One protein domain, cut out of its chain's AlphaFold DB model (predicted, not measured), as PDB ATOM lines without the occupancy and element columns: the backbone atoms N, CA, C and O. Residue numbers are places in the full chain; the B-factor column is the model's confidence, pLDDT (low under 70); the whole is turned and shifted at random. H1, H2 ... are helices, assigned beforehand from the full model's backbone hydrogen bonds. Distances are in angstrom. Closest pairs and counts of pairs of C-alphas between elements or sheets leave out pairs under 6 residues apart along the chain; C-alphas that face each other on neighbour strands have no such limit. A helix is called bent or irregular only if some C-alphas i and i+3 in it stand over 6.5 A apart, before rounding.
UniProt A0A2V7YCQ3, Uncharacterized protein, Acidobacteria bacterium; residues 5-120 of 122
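What this domain is: This is residues 5 to 120 of the 122 residues of an uncharacterized protein of Acidobacteria bacterium (UniProt A0A2V7YCQ3). Five helices form a compact up-and-down bundle, in which H2, H3 and H8 make a curved row that faces the pair H4 and H6. H1 packs on H4 at one side of the bundle, H7 folds back on residues 92 to 96 of H6, and the small H5 follows the end of H4. The printed part has 116 residues with eight named helices, H1 to H8 in order, and no named strand; the class is all helix. It is compact, with a radius of gyration of the C-alphas of 12.7 A and spans of 33 by 31 by 22 A.

How they stand to each other: H1, residues 5 to 12, touches H4, residues 58 to 70, at a steep tilt of 47 degrees, opposite ways; their closest C-alphas, of Ala 11 and Phe 67, are 5.0 A apart. H2, residues 21 to 34, and H3, residues 39 to 51, form a helical hairpin at a shallow tilt of 22 degrees, with the closest C-alphas, of Asp 31 and Leu 39, 5.0 A apart. H4 and H3 are close but not clearly touching, the closest C-alphas, of Leu 50 and Cys 61, being 7.1 A apart. H5, residues 72 to 75, only just touches residues 32 to 33 of H2, with 3 pairs of C-alphas within 8 A; the closest are those of Leu 32 and Trp 75, at 6.9 A. H6, residues 82 to 96, is the hub, touching three helices. It touches H4 at a steep tilt of 39 degrees, opposite ways, with the C-alphas of Asp 65 and Ser 90 closest at 4.4 A. With residues 92 to 96 alone it touches H7, residues 100 to 105, in a helical hairpin at a shallow tilt of 33 degrees, only just short of steep; the closest C-alphas, of Ala 96 and Ala 103, are 5.4 A apart. H8, residues 110 to 119, touches H6 at a shallow tilt of 15 degrees, with the C-alphas of Ile 85 and Leu 113 closest at 6.5 A. H8 also touches H3 at a shallow tilt of 30 degrees, opposite ways, with the C-alphas of Ala 51 and Pro 110 closest at 4.8 A. Every O i to N i+4 pair is within hydrogen-bond range in H1, H2, H3, H4, H7 and H8, against 7 of 11 in H6; H5 is too short for such a pair.

Where its parts are: H1 begins at C-alpha 5, (-14.048, 10.652, -18.574). From first to last C-alpha H2 measures 20.2 A, H3 and H4 18.1 A each, H6 19.7 A and H8 14.3 A. H6 is irregular, with C-alphas 91 and 94 lying 7.6 A apart. H8 ends at C-alpha 119, (-44.794, 11.356, -12.960).

The domain as a whole: The two C-alphas farthest apart, of Ala 34 and Arg 101, are 34.9 A apart. The printed part has no cut and no long link. Its mean pLDDT is 94.3, and no printed residue is under 70.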
ATOM      1  N   GLU A   5     -15.054  11.407 -19.323       95.12
ATOM      2  CA  GLU A   5     -14.048  10.652 -18.574       95.12
ATOM      3  C   GLU A   5     -13.444  11.495 -17.453       95.12
ATOM      4  O   GLU A   5     -13.339  11.038 -16.316       95.12
ATOM      5  N   SER A   6     -13.120  12.749 -17.751       93.81
ATOM      6  CA  SER A   6     -12.584  13.697 -16.777       93.81
ATOM      7  C   SER A   6     -13.577  13.939 -15.635       93.81
ATOM      8  O   SER A   6     -13.209  13.850 -14.462       93.81
ATOM      9  N   LEU A   7     -14.852  14.165 -15.972       95.38
ATOM     10  CA  LEU A   7     -15.931  14.347 -14.995       95.38
ATOM     11  C   LEU A   7     -16.159  13.089 -14.148       95.38
ATOM     12  O   LEU A   7     -16.336  13.168 -12.931       95.38
ATOM     13  N   TRP A   8     -16.122  11.917 -14.782       95.81
ATOM     14  CA  TRP A   8     -16.303  10.626 -14.127       95.81
ATOM     15  C   TRP A   8     -15.187  10.347 -13.118       95.81
ATOM     16  O   TRP A   8     -15.459  10.008 -11.963       95.81
ATOM     17  N   VAL A   9     -13.930  10.543 -13.524       93.94
ATOM     18  CA  VAL A   9     -12.753  10.382 -12.659       93.94
ATOM     19  C   VAL A   9     -12.822  11.331 -11.462       93.94
ATOM     20  O   VAL A   9     -12.562  10.906 -10.333       93.94
ATOM     21  N   GLU A  10     -13.219  12.586 -11.675       93.25
ATOM     22  CA  GLU A  10     -13.370  13.557 -10.590       93.25
ATOM     23  C   GLU A  10     -14.472  13.147  -9.598       93.25
ATOM     24  O   GLU A  10     -14.287  13.238  -8.379       93.25
ATOM     25  N   ALA A  11     -15.598  12.637 -10.103       94.00
ATOM     26  CA  ALA A  11     -16.738  12.220  -9.292       94.00
ATOM     27  C   ALA A  11     -16.475  10.953  -8.455       94.00
ATOM     28  O   ALA A  11     -17.075  10.776  -7.390       94.00
ATOM     29  N   LEU A  12     -15.572  10.068  -8.892       92.19
ATOM     30  CA  LEU A  12     -15.260   8.832  -8.167       92.19
ATOM     31  C   LEU A  12     -14.621   9.084  -6.798       92.19
ATOM     32  O   LEU A  12     -14.910   8.341  -5.862       92.19
ATOM     33  N   ARG A  13     -13.738  10.084  -6.657       81.19
ATOM     34  CA  ARG A  13     -12.995  10.383  -5.407       81.19
ATOM     35  C   ARG A  13     -12.491   9.130  -4.656       81.19
ATOM     36  O   ARG A  13     -12.651   9.022  -3.443       81.19
ATOM     37  N   TYR A  14     -11.898   8.174  -5.377       75.06
ATOM     38  CA  TYR A  14     -11.383   6.891  -4.854       75.06
ATOM     39  C   TYR A  14     -12.435   5.895  -4.321       75.06
ATOM     40  O   TYR A  14     -12.081   4.881  -3.717       75.06
ATOM     41  N   ARG A  15     -13.730   6.134  -4.555       82.31
ATOM     42  CA  ARG A  15     -14.814   5.218  -4.182       82.31
ATOM     43  C   ARG A  15     -14.860   4.020  -5.125       82.31
ATOM     44  O   ARG A  15     -14.666   4.131  -6.335       82.31
ATOM     45  N   ARG A  16     -15.188   2.854  -4.571       90.75
ATOM     46  CA  ARG A  16     -15.444   1.641  -5.352       90.75
ATOM     47  C   ARG A  16     -16.920   1.584  -5.738       90.75
ATOM     48  O   ARG A  16     -17.730   1.034  -5.000       90.75
ATOM     49  N   VAL A  17     -17.251   2.164  -6.885       94.25
ATOM     50  CA  VAL A  17     -18.615   2.150  -7.433       94.25
ATOM     51  C   VAL A  17     -18.935   0.841  -8.154       94.25
ATOM     52  O   VAL A  17     -18.045   0.098  -8.586       94.25
ATOM     53  N   SER A  18     -20.223   0.559  -8.315       94.94
ATOM     54  CA  SER A  18     -20.696  -0.562  -9.124       94.94
ATOM     55  C   SER A  18     -20.299  -0.385 -10.593       94.94
ATOM     56  O   SER A  18     -20.451   0.693 -11.165       94.94
ATOM     57  N   ARG A  19     -19.874  -1.472 -11.251       94.81
ATOM     58  CA  ARG A  19     -19.528  -1.459 -12.690       94.81
ATOM     59  C   ARG A  19     -20.698  -1.039 -13.586       94.81
ATOM     60  O   ARG A  19     -20.472  -0.459 -14.639       94.81
ATOM     61  N   ASN A  20     -21.924  -1.295 -13.134       96.56
ATOM     62  CA  ASN A  20     -23.147  -0.939 -13.850       96.56
ATOM     63  C   ASN A  20     -23.463   0.563 -13.780       96.56
ATOM     64  O   ASN A  20     -24.278   1.032 -14.560       96.56
ATOM     65  N   LEU A  21     -22.835   1.325 -12.874       97.50
ATOM     66  CA  LEU A  21     -23.160   2.739 -12.691       97.50
ATOM     67  C   LEU A  21     -22.674   3.602 -13.862       97.50
ATOM     68  O   LEU A  21     -23.424   4.430 -14.367       97.50
ATOM     69  N   ARG A  22     -21.426   3.396 -14.303       97.25
ATOM     70  CA  ARG A  22     -20.798   4.198 -15.365       97.25
ATOM     71  C   ARG A  22     -21.647   4.301 -16.639       97.25
ATOM     72  O   ARG A  22     -21.927   5.431 -17.029       97.25
ATOM     73  N   PRO A  23     -22.087   3.195 -17.274       98.06
ATOM     74  CA  PRO A  23     -22.846   3.289 -18.523       98.06
ATOM     75  C   PRO A  23     -24.194   4.014 -18.366       98.06
ATOM     76  O   PRO A  23     -24.656   4.652 -19.314       98.06
ATOM     77  N   LEU A  24     -24.807   3.957 -17.177       98.50
ATOM     78  CA  LEU A  24     -26.053   4.669 -16.880       98.50
ATOM     79  C   LEU A  24     -25.814   6.182 -16.787       98.50
ATOM     80  O   LEU A  24     -26.504   6.957 -17.443       98.50
ATOM     81  N   VAL A  25     -24.790   6.606 -16.036       98.19
ATOM     82  CA  VAL A  25     -24.429   8.031 -15.916       98.19
ATOM     83  C   VAL A  25     -23.982   8.602 -17.263       98.19
ATOM     84  O   VAL A  25     -24.400   9.695 -17.637       98.19
ATOM     85  N   GLU A  26     -23.197   7.844 -18.032       98.06
ATOM     86  CA  GLU A  26     -22.763   8.237 -19.375       98.06
ATOM     87  C   GLU A  26     -23.943   8.436 -20.330       98.06
ATOM     88  O   GLU A  26     -23.977   9.413 -21.079       98.06
ATOM     89  N   SER A  27     -24.940   7.549 -20.274       98.19
ATOM     90  CA  SER A  27     -26.129   7.652 -21.121       98.19
ATOM     91  C   SER A  27     -26.974   8.876 -20.785       98.19
ATOM     92  O   SER A  27     -27.379   9.595 -21.697       98.19
ATOM     93  N   VAL A  28     -27.173   9.168 -19.495       98.06
ATOM     94  CA  VAL A  28     -27.866  10.388 -19.053       98.06
ATOM     95  C   VAL A  28     -27.098  11.639 -19.478       98.06
ATOM     96  O   VAL A  28     -27.698  12.564 -20.016       98.06
ATOM     97  N   HIS A  29     -25.779  11.670 -19.283       97.50
ATOM     98  CA  HIS A  29     -24.947  12.812 -19.662       97.50
ATOM     99  C   HIS A  29     -24.979  13.074 -21.173       97.50
ATOM    100  O   HIS A  29     -25.227  14.197 -21.605       97.50
ATOM    101  N   ARG A  30     -24.791  12.034 -21.991       96.94
ATOM    102  CA  ARG A  30     -24.876  12.144 -23.453       96.94
ATOM    103  C   ARG A  30     -26.229  12.705 -23.889       96.94
ATOM    104  O   ARG A  30     -26.279  13.622 -24.706       96.94
ATOM    105  N   ASP A  31     -27.314  12.165 -23.348       97.06
ATOM    106  CA  ASP A  31     -28.669  12.563 -23.722       97.06
ATOM    107  C   ASP A  31     -29.016  13.975 -23.248       97.06
ATOM    108  O   ASP A  31     -29.714  14.706 -23.953       97.06
ATOM    109  N   LEU A  32     -28.483  14.379 -22.096       95.94
ATOM    110  CA  LEU A  32     -28.585  15.737 -21.581       95.94
ATOM    111  C   LEU A  32     -27.958  16.737 -22.558       95.94
ATOM    112  O   LEU A  32     -28.618  17.698 -22.960       95.94
ATOM    113  N   LEU A  33     -26.716  16.482 -22.978       95.06
ATOM    114  CA  LEU A  33     -25.992  17.340 -23.919       95.06
ATOM    115  C   LEU A  33     -26.656  17.379 -25.297       95.06
ATOM    116  O   LEU A  33     -26.730  18.434 -25.925       95.06
ATOM    117  N   ALA A  34     -27.173  16.240 -25.758       95.44
ATOM    118  CA  ALA A  34     -27.852  16.124 -27.044       95.44
ATOM    119  C   ALA A  34     -29.297  16.655 -27.037       95.44
ATOM    120  O   ALA A  34     -29.922  16.688 -28.095       95.44
ATOM    121  N   ARG A  35     -29.850  17.032 -25.870       92.62
ATOM    122  CA  ARG A  35     -31.289  17.318 -25.682       92.62
ATOM    123  C   ARG A  35     -32.170  16.192 -26.233       92.62
ATOM    124  O   ARG A  35     -33.195  16.426 -26.867       92.62
ATOM    125  N   SER A  36     -31.725  14.960 -26.011       94.69
ATOM    126  CA  SER A  36     -32.366  13.763 -26.538       94.69
ATOM    127  C   SER A  36     -33.723  13.536 -25.861       94.69
ATOM    128  O   SER A  36     -33.810  13.663 -24.636       94.69
ATOM    129  N   PRO A  37     -34.765  13.113 -26.602       92.88
ATOM    130  CA  PRO A  37     -36.024  12.672 -25.996       92.88
ATOM    131  C   PRO A  37     -35.826  11.464 -25.062       92.88
ATOM    132  O   PRO A  37     -36.592  11.266 -24.125       92.88
ATOM    133  N   SER A  38     -34.748  10.695 -25.249       96.00
ATOM    134  CA  SER A  38     -34.403   9.550 -24.399       96.00
ATOM    135  C   SER A  38     -33.878   9.935 -23.009       96.00
ATOM    136  O   SER A  38     -33.751   9.057 -22.153       96.00
ATOM    137  N   LEU A  39     -33.624  11.226 -22.742       96.50
ATOM    138  CA  LEU A  39     -33.090  11.702 -21.461       96.50
ATOM    139  C   LEU A  39     -33.929  11.220 -20.276       96.50
ATOM    140  O   LEU A  39     -33.382  10.748 -19.281       96.50
ATOM    141  N   LYS A  40     -35.257  11.314 -20.387       96.00
ATOM    142  CA  LYS A  40     -36.171  10.885 -19.325       96.00
ATOM    143  C   LYS A  40     -36.037   9.387 -19.045       96.00
ATOM    144  O   LYS A  40     -35.916   9.001 -17.887       96.00
ATOM    145  N   ALA A  41     -36.026   8.562 -20.091       97.12
ATOM    146  CA  ALA A  41     -35.928   7.110 -19.963       97.12
ATOM    147  C   ALA A  41     -34.583   6.679 -19.355       97.12
ATOM    148  O   ALA A  41     -34.554   5.873 -18.429       97.12
ATOM    149  N   ASN A  42     -33.474   7.272 -19.805       98.06
ATOM    150  CA  ASN A  42     -32.148   6.969 -19.262       98.06
ATOM    151  C   ASN A  42     -31.983   7.465 -17.817       98.06
ATOM    152  O   ASN A  42     -31.333   6.808 -17.003       98.06
ATOM    153  N   LEU A  43     -32.602   8.599 -17.469       97.75
ATOM    154  CA  LEU A  43     -32.642   9.078 -16.088       97.75
ATOM    155  C   LEU A  43     -33.469   8.139 -15.199       97.75
ATOM    156  O   LEU A  43     -33.068   7.856 -14.070       97.75
ATOM    157  N   GLU A  44     -34.591   7.624 -15.706       97.88
ATOM    158  CA  GLU A  44     -35.384   6.613 -15.010       97.88
ATOM    159  C   GLU A  44     -34.556   5.351 -14.739       97.88
ATOM    160  O   GLU A  44     -34.556   4.856 -13.614       97.88
ATOM    161  N   GLU A  45     -33.810   4.856 -15.729       98.31
ATOM    162  CA  GLU A  45     -32.971   3.664 -15.578       98.31
ATOM    163  C   GLU A  45     -31.861   3.864 -14.531       98.31
ATOM    164  O   GLU A  45     -31.656   3.006 -13.665       98.31
ATOM    165  N   LEU A  46     -31.195   5.026 -14.544       98.50
ATOM    166  CA  LEU A  46     -30.206   5.392 -13.530       98.50
ATOM    167  C   LEU A  46     -30.815   5.390 -12.121       98.50
ATOM    168  O   LEU A  46     -30.263   4.781 -11.203       98.50
ATOM    169  N   LEU A  47     -31.961   6.049 -11.936       98.19
ATOM    170  CA  LEU A  47     -32.614   6.139 -10.629       98.19
ATOM    171  C   LEU A  47     -33.185   4.791 -10.178       98.19
ATOM    172  O   LEU A  47     -33.095   4.458  -8.998       98.19
ATOM    173  N   ALA A  48     -33.698   3.974 -11.099       98.25
ATOM    174  CA  ALA A  48     -34.142   2.613 -10.813       98.25
ATOM    175  C   ALA A  48     -32.983   1.735 -10.332       98.25
ATOM    176  O   ALA A  48     -33.134   0.983  -9.366       98.25
ATOM    177  N   PHE A  49     -31.802   1.872 -10.941       98.44
ATOM    178  CA  PHE A  49     -30.600   1.218 -10.444       98.44
ATOM    179  C   PHE A  49     -30.258   1.692  -9.027       98.44
ATOM    180  O   PHE A  49     -30.098   0.853  -8.138       98.44
ATOM    181  N   LEU A  50     -30.208   3.004  -8.781       97.62
ATOM    182  CA  LEU A  50     -29.906   3.568  -7.457       97.62
ATOM    183  C   LEU A  50     -30.944   3.221  -6.382       97.62
ATOM    184  O   LEU A  50     -30.591   3.181  -5.209       97.62
ATOM    185  N   ALA A  51     -32.197   2.962  -6.757       97.19
ATOM    186  CA  ALA A  51     -33.252   2.512  -5.848       97.19
ATOM    187  C   ALA A  51     -33.209   0.998  -5.576       97.19
ATOM    188  O   ALA A  51     -33.848   0.515  -4.642       97.19
ATOM    189  N   SER A  52     -32.459   0.230  -6.369       97.25
ATOM    190  CA  SER A  52     -32.325  -1.215  -6.180       97.25
ATOM    191  C   SER A  52     -31.420  -1.568  -4.995       97.25
ATOM    192  O   SER A  52     -30.501  -0.825  -4.648       97.25
ATOM    193  N   ASN A  53     -31.587  -2.778  -4.453       92.69
ATOM    194  CA  ASN A  53     -30.725  -3.318  -3.392       92.69
ATOM    195  C   ASN A  53     -29.230  -3.352  -3.766       92.69
ATOM    196  O   ASN A  53     -28.378  -3.364  -2.883       92.69
ATOM    197  N   TYR A  54     -28.904  -3.394  -5.062       92.50
ATOM    198  CA  TYR A  54     -27.524  -3.461  -5.547       92.50
ATOM    199  C   TYR A  54     -26.931  -2.084  -5.853       92.50
ATOM    200  O   TYR A  54     -25.718  -1.899  -5.741       92.50
ATOM    201  N   GLY A  55     -27.761  -1.134  -6.284       94.50
ATOM    202  CA  GLY A  55     -27.310   0.199  -6.668       94.50
ATOM    203  C   GLY A  55     -27.366   1.217  -5.537       94.50
ATOM    204  O   GLY A  55     -26.562   2.150  -5.566       94.50
ATOM    205  N   ARG A  56     -28.215   1.008  -4.520       94.81
ATOM    206  CA  ARG A  56     -28.347   1.881  -3.345       94.81
ATOM    207  C   ARG A  56     -27.165   1.744  -2.387       94.81
ATOM    208  O   ARG A  56     -27.261   1.161  -1.311       94.81
ATOM    209  N   THR A  57     -26.024   2.281  -2.795       95.56
ATOM    210  CA  THR A  57     -24.795   2.302  -2.000       95.56
ATOM    211  C   THR A  57     -24.274   3.718  -1.866       95.56
ATOM    212  O   THR A  57     -24.464   4.546  -2.755       95.56
ATOM    213  N   ASP A  58     -23.551   3.977  -0.780       94.69
ATOM    214  CA  ASP A  58     -22.926   5.277  -0.525       94.69
ATOM    215  C   ASP A  58     -21.962   5.667  -1.656       94.69
ATOM    216  O   ASP A  58     -21.963   6.794  -2.140       94.69
ATOM    217  N   ALA A  59     -21.182   4.701  -2.151       95.88
ATOM    218  CA  ALA A  59     -20.291   4.917  -3.283       95.88
ATOM    219  C   ALA A  59     -21.049   5.422  -4.519       95.88
ATOM    220  O   ALA A  59     -20.657   6.432  -5.097       95.88
ATOM    221  N   ASN A  60     -22.142   4.754  -4.897       96.88
ATOM    222  CA  ASN A  60     -22.895   5.112  -6.095       96.88
ATOM    223  C   ASN A  60     -23.641   6.441  -5.932       96.88
ATOM    224  O   ASN A  60     -23.547   7.293  -6.813       96.88
ATOM    225  N   CYS A  61     -24.344   6.633  -4.812       96.12
ATOM    226  CA  CYS A  61     -25.111   7.850  -4.545       96.12
ATOM    227  C   CYS A  61     -24.206   9.088  -4.516       96.12
ATOM    228  O   CYS A  61     -24.507  10.063  -5.198       96.12
ATOM    229  N   CYS A  62     -23.063   9.035  -3.820       95.62
ATOM    230  CA  CYS A  62     -22.110  10.147  -3.806       95.62
ATOM    231  C   CYS A  62     -21.497  10.431  -5.177       95.62
ATOM    232  O   CYS A  62     -21.278  11.593  -5.509       95.62
ATOM    233  N   THR A  63     -21.176   9.399  -5.962       97.06
ATOM    234  CA  THR A  63     -20.603   9.610  -7.298       97.06
ATOM    235  C   THR A  63     -21.618  10.245  -8.241       97.06
ATOM    236  O   THR A  63     -21.248  11.154  -8.975       97.06
ATOM    237  N   VAL A  64     -22.887   9.830  -8.204       97.25
ATOM    238  CA  VAL A  64     -23.947  10.443  -9.023       97.25
ATOM    239  C   VAL A  64     -24.195  11.887  -8.608       97.25
ATOM    240  O   VAL A  64     -24.148  12.763  -9.465       97.25
ATOM    241  N   ASP A  65     -24.393  12.130  -7.312       96.12
ATOM    242  CA  ASP A  65     -24.556  13.470  -6.742       96.12
ATOM    243  C   ASP A  65     -23.440  14.400  -7.235       96.12
ATOM    244  O   ASP A  65     -23.693  15.355  -7.966       96.12
ATOM    245  N   ARG A  66     -22.183  14.010  -6.983       96.00
ATOM    246  CA  ARG A  66     -21.006  14.796  -7.350       96.00
ATOM    247  C   ARG A  66     -20.876  15.018  -8.853       96.00
ATOM    248  O   ARG A  66     -20.506  16.116  -9.266       96.00
ATOM    249  N   PHE A  67     -21.127  13.984  -9.658       97.19
ATOM    250  CA  PHE A  67     -21.037  14.084 -11.112       97.19
ATOM    251  C   PHE A  67     -21.999  15.152 -11.628       97.19
ATOM    252  O   PHE A  67     -21.579  16.042 -12.359       97.19
ATOM    253  N   PHE A  68     -23.267  15.104 -11.204       97.00
ATOM    254  CA  PHE A  68     -24.271  16.055 -11.671       97.00
ATOM    255  C   PHE A  68     -24.127  17.446 -11.040       97.00
ATOM    256  O   PHE A  68     -24.402  18.423 -11.731       97.00
ATOM    257  N   THR A  69     -23.582  17.583  -9.825       96.00
ATOM    258  CA  THR A  69     -23.167  18.897  -9.292       96.00
ATOM    259  C   THR A  69     -22.117  19.561 -10.189       96.00
ATOM    260  O   THR A  69     -22.198  20.755 -10.462       96.00
ATOM    261  N   ASN A  70     -21.136  18.798 -10.683       95.50
ATOM    262  CA  ASN A  70     -20.045  19.332 -11.502       95.50
ATOM    263  C   ASN A  70     -20.486  19.789 -12.905       95.50
ATOM    264  O   ASN A  70     -19.752  20.528 -13.558       95.50
ATOM    265  N   ILE A  71     -21.669  19.368 -13.357       95.62
ATOM    266  CA  ILE A  71     -22.261  19.764 -14.640       95.62
ATOM    267  C   ILE A  71     -23.571  20.541 -14.460       95.62
ATOM    268  O   ILE A  71     -24.463  20.454 -15.304       95.62
ATOM    269  N   GLU A  72     -23.708  21.296 -13.359       96.00
ATOM    270  CA  GLU A  72     -24.908  22.101 -13.081       96.00
ATOM    271  C   GLU A  72     -25.334  22.952 -14.281       96.00
ATOM    272  O   GLU A  72     -26.504  22.945 -14.663       96.00
ATOM    273  N   ASP A  73     -24.381  23.623 -14.925       94.56
ATOM    274  CA  ASP A  73     -24.652  24.504 -16.062       94.56
ATOM    275  C   ASP A  73     -25.318  23.778 -17.249       94.56
ATOM    276  O   ASP A  73     -26.141  24.376 -17.955       94.56
ATOM    277  N   ASP A  74     -25.050  22.481 -17.432       94.56
ATOM    278  CA  ASP A  74     -25.589  21.691 -18.544       94.56
ATOM    279  C   ASP A  74     -27.083  21.376 -18.344       94.56
ATOM    280  O   ASP A  74     -27.895  21.502 -19.273       94.56
ATOM    281  N   TRP A  75     -27.491  21.010 -17.121       95.31
ATOM    282  CA  TRP A  75     -28.886  20.669 -16.809       95.31
ATOM    283  C   TRP A  75     -29.724  21.830 -16.275       95.31
ATOM    284  O   TRP A  75     -30.953  21.767 -16.350       95.31
ATOM    285  N   ARG A  76     -29.120  22.926 -15.808       95.44
ATOM    286  CA  ARG A  76     -29.841  24.095 -15.264       95.44
ATOM    287  C   ARG A  76     -30.797  24.752 -16.261       95.44
ATOM    288  O   ARG A  76     -31.790  25.367 -15.869       95.44
ATOM    289  N   SER A  77     -30.506  24.615 -17.548       92.69
ATOM    290  CA  SER A  77     -31.318  25.126 -18.657       92.69
ATOM    291  C   SER A  77     -32.485  24.211 -19.053       92.69
ATOM    292  O   SER A  77     -33.293  24.606 -19.892       92.69
ATOM    293  N   LEU A  78     -32.606  23.011 -18.470       93.75
ATOM    294  CA  LEU A  78     -33.757  22.142 -18.716       93.75
ATOM    295  C   LEU A  78     -35.063  22.796 -18.233       93.75
ATOM    296  O   LEU A  78     -35.068  23.534 -17.240       93.75
ATOM    297  N   PRO A  79     -36.195  22.496 -18.888       92.31
ATOM    298  CA  PRO A  79     -37.494  22.861 -18.351       92.31
ATOM    299  C   PRO A  79     -37.795  22.059 -17.069       92.31
ATOM    300  O   PRO A  79     -37.374  20.901 -16.927       92.31
ATOM    301  N   PRO A  80     -38.557  22.634 -16.122       92.62
ATOM    302  CA  PRO A  80     -39.278  21.839 -15.136       92.62
ATOM    303  C   PRO A  80     -40.192  20.838 -15.857       92.62
ATOM    304  O   PRO A  80     -40.774  21.193 -16.882       92.62
ATOM    305  N   PRO A  81     -40.336  19.601 -15.358       93.44
ATOM    306  CA  PRO A  81     -39.911  19.129 -14.033       93.44
ATOM    307  C   PRO A  81     -38.504  18.507 -13.980       93.44
ATOM    308  O   PRO A  81     -37.994  18.253 -12.890       93.44
ATOM    309  N   LEU A  82     -37.856  18.253 -15.124       93.94
ATOM    310  CA  LEU A  82     -36.567  17.548 -15.163       93.94
ATOM    311  C   LEU A  82     -35.469  18.316 -14.425       93.94
ATOM    312  O   LEU A  82     -34.719  17.718 -13.655       93.94
ATOM    313  N   ARG A  83     -35.416  19.642 -14.588       95.69
ATOM    314  CA  ARG A  83     -34.460  20.492 -13.865       95.69
ATOM    315  C   ARG A  83     -34.526  20.301 -12.348       95.69
ATOM    316  O   ARG A  83     -33.492  20.213 -11.696       95.69
ATOM    317  N   ASP A  84     -35.728  20.203 -11.794       95.12
ATOM    318  CA  ASP A  84     -35.926  20.113 -10.345       95.12
ATOM    319  C   ASP A  84     -35.517  18.731  -9.808       95.12
ATOM    320  O   ASP A  84     -35.132  18.590  -8.646       95.12
ATOM    321  N   ILE A  85     -35.584  17.698 -10.654       96.00
ATOM    322  CA  ILE A  85     -35.078  16.356 -10.346       96.00
ATOM    323  C   ILE A  85     -33.546  16.362 -10.331       96.00
ATOM    324  O   ILE A  85     -32.960  15.862  -9.372       96.00
ATOM    325  N   PHE A  86     -32.893  16.979 -11.323       96.75
ATOM    326  CA  PHE A  86     -31.433  17.138 -11.320       96.75
ATOM    327  C   PHE A  86     -30.938  17.957 -10.122       96.75
ATOM    328  O   PHE A  86     -29.943  17.580  -9.504       96.75
ATOM    329  N   ALA A  87     -31.657  19.015  -9.737       95.94
ATOM    330  CA  ALA A  87     -31.321  19.820  -8.565       95.94
ATOM    331  C   ALA A  87     -31.402  19.009  -7.257       95.94
ATOM    332  O   ALA A  87     -30.506  19.075  -6.416       95.94
ATOM    333  N   ALA A  88     -32.449  18.197  -7.091       94.62
ATOM    334  CA  ALA A  88     -32.597  17.322  -5.928       94.62
ATOM    335  C   ALA A  88     -31.518  16.219  -5.899       94.62
ATOM    336  O   ALA A  88     -30.860  16.001  -4.880       94.62
ATOM    337  N   MET A  89     -31.259  15.597  -7.053       94.50
ATOM    338  CA  MET A  89     -30.220  14.582  -7.226       94.50
ATOM    339  C   MET A  89     -28.803  15.115  -6.945       94.50
ATOM    340  O   MET A  89     -27.989  14.388  -6.389       94.50
ATOM    341  N   SER A  90     -28.513  16.368  -7.298       94.06
ATOM    342  CA  SER A  90     -27.178  16.983  -7.162       94.06
ATOM    343  C   SER A  90     -26.957  17.715  -5.833       94.06
ATOM    344  O   SER A  90     -25.995  18.473  -5.710       94.06
ATOM    345  N   SER A  91     -27.879  17.578  -4.874       90.56
ATOM    346  CA  SER A  91     -27.817  18.295  -3.593       90.56
ATOM    347  C   SER A  91     -27.820  17.381  -2.380       90.56
ATOM    348  O   SER A  91     -27.102  17.653  -1.425       90.56
ATOM    349  N   THR A  92     -28.658  16.345  -2.374       91.25
ATOM    350  CA  THR A  92     -28.946  15.556  -1.162       91.25
ATOM    351  C   THR A  92     -28.995  14.053  -1.426       91.25
ATOM    352  O   THR A  92     -29.289  13.276  -0.518       91.25
ATOM    353  N   LEU A  93     -28.668  13.597  -2.641       91.38
ATOM    354  CA  LEU A  93     -28.642  12.165  -2.948       91.38
ATOM    355  C   LEU A  93     -27.541  11.447  -2.155       91.38
ATOM    356  O   LEU A  93     -27.729  10.301  -1.743       91.38
ATOM    357  N   HIS A  94     -26.410  12.109  -1.896       90.62
ATOM    358  CA  HIS A  94     -25.336  11.546  -1.074       90.62
ATOM    359  C   HIS A  94     -25.769  11.211   0.368       90.62
ATOM    360  O   HIS A  94     -25.212  10.296   0.976       90.62
ATOM    361  N   ASP A  95     -26.802  11.871   0.894       90.62
ATOM    362  CA  ASP A  95     -27.343  11.618   2.234       90.62
ATOM    363  C   ASP A  95     -28.283  10.404   2.293       90.62
ATOM    364  O   ASP A  95     -28.633   9.943   3.382       90.62
ATOM    365  N   ALA A  96     -28.671   9.825   1.149       89.94
ATOM    366  CA  ALA A  96     -29.680   8.763   1.066       89.94
ATOM    367  C   ALA A  96     -29.338   7.471   1.839       89.94
ATOM    368  O   ALA A  96     -30.220   6.626   2.035       89.94
ATOM    369  N   ILE A  97     -28.075   7.313   2.256       91.75
ATOM    370  CA  ILE A  97     -27.574   6.160   3.013       91.75
ATOM    371  C   ILE A  97     -27.384   6.488   4.494       91.75
ATOM    372  O   ILE A  97     -27.933   5.789   5.344       91.75
ATOM    373  N   TYR A  98     -26.623   7.535   4.821       89.38
ATOM    374  CA  TYR A  98     -26.263   7.837   6.214       89.38
ATOM    375  C   TYR A  98     -27.232   8.796   6.910       89.38
ATOM    376  O   TYR A  98     -27.346   8.767   8.135       89.38
ATOM    377  N   ALA A  99     -27.969   9.605   6.148       92.06
ATOM    378  CA  ALA A  99     -28.968  10.536   6.657       92.06
ATOM    379  C   ALA A  99     -30.276  10.459   5.838       92.06
ATOM    380  O   ALA A  99     -30.776  11.478   5.359       92.06
ATOM    381  N   PRO A 100     -30.907   9.273   5.712       89.69
ATOM    382  CA  PRO A 100     -32.058   9.077   4.826       89.69
ATOM    383  C   PRO A 100     -33.257   9.958   5.188       89.69
ATOM    384  O   PRO A 100     -34.044  10.298   4.316       89.69
ATOM    385  N   ARG A 101     -33.394  10.375   6.455       91.81
ATOM    386  CA  ARG A 101     -34.431  11.335   6.871       91.81
ATOM    387  C   ARG A 101     -34.213  12.730   6.281       91.81
ATOM    388  O   ARG A 101     -35.186  13.400   5.969       91.81
ATOM    389  N   VAL A 102     -32.957  13.159   6.137       88.62
ATOM    390  CA  VAL A 102     -32.617  14.439   5.503       88.62
ATOM    391  C   VAL A 102     -32.960  14.356   4.022       88.62
ATOM    392  O   VAL A 102     -33.781  15.136   3.558       88.62
ATOM    393  N   ALA A 103     -32.441  13.347   3.316       86.88
ATOM    394  CA  ALA A 103     -32.743  13.129   1.902       86.88
ATOM    395  C   ALA A 103     -34.255  12.981   1.630       86.88
ATOM    396  O   ALA A 103     -34.758  13.530   0.652       86.88
ATOM    397  N   ALA A 104     -34.995  12.307   2.518       91.56
ATOM    398  CA  ALA A 104     -36.446  12.155   2.404       91.56
ATOM    399  C   ALA A 104     -37.203  13.484   2.498       91.56
ATOM    400  O   ALA A 104     -38.147  13.692   1.742       91.56
ATOM    401  N   ASN A 105     -36.784  14.386   3.396       91.56
ATOM    402  CA  ASN A 105     -37.412  15.700   3.567       91.56
ATOM    403  C   ASN A 105     -37.281  16.593   2.323       91.56
ATOM    404  O   ASN A 105     -38.072  17.517   2.160       91.56
ATOM    405  N   PHE A 106     -36.286  16.330   1.471       88.31
ATOM    406  CA  PHE A 106     -36.067  17.037   0.206       88.31
ATOM    407  C   PHE A 106     -36.565  16.250  -1.020       88.31
ATOM    408  O   PHE A 106     -36.307  16.658  -2.152       88.31
ATOM    409  N   ASP A 107     -37.278  15.134  -0.816       90.38
ATOM    410  CA  ASP A 107     -37.733  14.225  -1.876       90.38
ATOM    411  C   ASP A 107     -36.598  13.742  -2.800       90.38
ATOM    412  O   ASP A 107     -36.755  13.657  -4.027       90.38
ATOM    413  N   SER A 108     -35.448  13.439  -2.192       91.44
ATOM    414  CA  SER A 108     -34.192  13.090  -2.868       91.44
ATOM    415  C   SER A 108     -33.733  11.655  -2.622       91.44
ATOM    416  O   SER A 108     -32.635  11.280  -3.042       91.44
ATOM    417  N   LEU A 109     -34.541  10.818  -1.961       94.62
ATOM    418  CA  LEU A 109     -34.264   9.383  -1.964       94.62
ATOM    419  C   LEU A 109     -34.346   8.845  -3.404       94.62
ATOM    420  O   LEU A 109     -35.196   9.310  -4.168       94.62
ATOM    421  N   PRO A 110     -33.524   7.846  -3.783       95.31
ATOM    422  CA  PRO A 110     -33.553   7.271  -5.127       95.31
ATOM    423  C   PRO A 110     -34.960   6.885  -5.601       95.31
ATOM    424  O   PRO A 110     -35.352   7.214  -6.717       95.31
ATOM    425  N   GLU A 111     -35.751   6.253  -4.733       96.06
ATOM    426  CA  GLU A 111     -37.145   5.884  -4.985       96.06
ATOM    427  C   GLU A 111     -38.077   7.095  -5.176       96.06
ATOM    428  O   GLU A 111     -38.921   7.076  -6.072       96.06
ATOM    429  N   GLN A 112     -37.902   8.174  -4.407       96.38
ATOM    430  CA  GLN A 112     -38.697   9.400  -4.552       96.38
ATOM    431  C   GLN A 112     -38.359  10.115  -5.864       96.38
ATOM    432  O   GLN A 112     -39.256  10.528  -6.600       96.38
ATOM    433  N   LEU A 113     -37.070  10.219  -6.198       96.31
ATOM    434  CA  LEU A 113     -36.610  10.777  -7.470       96.31
ATOM    435  C   LEU A 113     -37.125   9.951  -8.653       96.31
ATOM    436  O   LEU A 113     -37.606  10.518  -9.636       96.31
ATOM    437  N   LEU A 114     -37.081   8.622  -8.546       96.94
ATOM    438  CA  LEU A 114     -37.607   7.710  -9.559       96.94
ATOM    439  C   LEU A 114     -39.105   7.935  -9.791       96.94
ATOM    440  O   LEU A 114     -39.555   8.040 -10.932       96.94
ATOM    441  N   GLU A 115     -39.890   8.045  -8.720       96.38
ATOM    442  CA  GLU A 115     -41.313   8.356  -8.833       96.38
ATOM    443  C   GLU A 115     -41.561   9.727  -9.469       96.38
ATOM    444  O   GLU A 115     -42.473   9.861 -10.286       96.38
ATOM    445  N   ARG A 116     -40.745  10.738  -9.152       95.19
ATOM    446  CA  ARG A 116     -40.839  12.071  -9.768       95.19
ATOM    447  C   ARG A 116     -40.577  12.025 -11.274       95.19
ATOM    448  O   ARG A 116     -41.335  12.637 -12.021       95.19
ATOM    449  N   VAL A 117     -39.572  11.269 -11.725       95.06
ATOM    450  CA  VAL A 117     -39.308  11.051 -13.163       95.06
ATOM    451  C   VAL A 117     -40.460  10.316 -13.840       95.06
ATOM    452  O   VAL A 117     -40.843  10.656 -14.952       95.06
ATOM    453  N   ARG A 118     -41.075   9.333 -13.183       94.50
ATOM    454  CA  ARG A 118     -42.221   8.614 -13.765       94.50
ATOM    455  C   ARG A 118     -43.463   9.488 -13.905       94.50
ATOM    456  O   ARG A 118     -44.238   9.306 -14.840       94.50
ATOM    457  N   ARG A 119     -43.655  10.427 -12.976       92.44
ATOM    458  CA  ARG A 119     -44.794  11.356 -12.960       92.44
ATOM    459  C   ARG A 119     -44.591  12.587 -13.839       92.44
ATOM    460  O   ARG A 119     -45.571  13.282 -14.099       92.44
ATOM    461  N   SER A 120     -43.369  12.890 -14.281       84.44
ATOM    462  CA  SER A 120     -43.160  13.992 -15.215       84.44
ATOM    463  C   SER A 120     -43.823  13.665 -16.553       84.44
ATOM    464  O   SER A 120     -43.491  12.675 -17.199       84.44
TER     465      SER A 120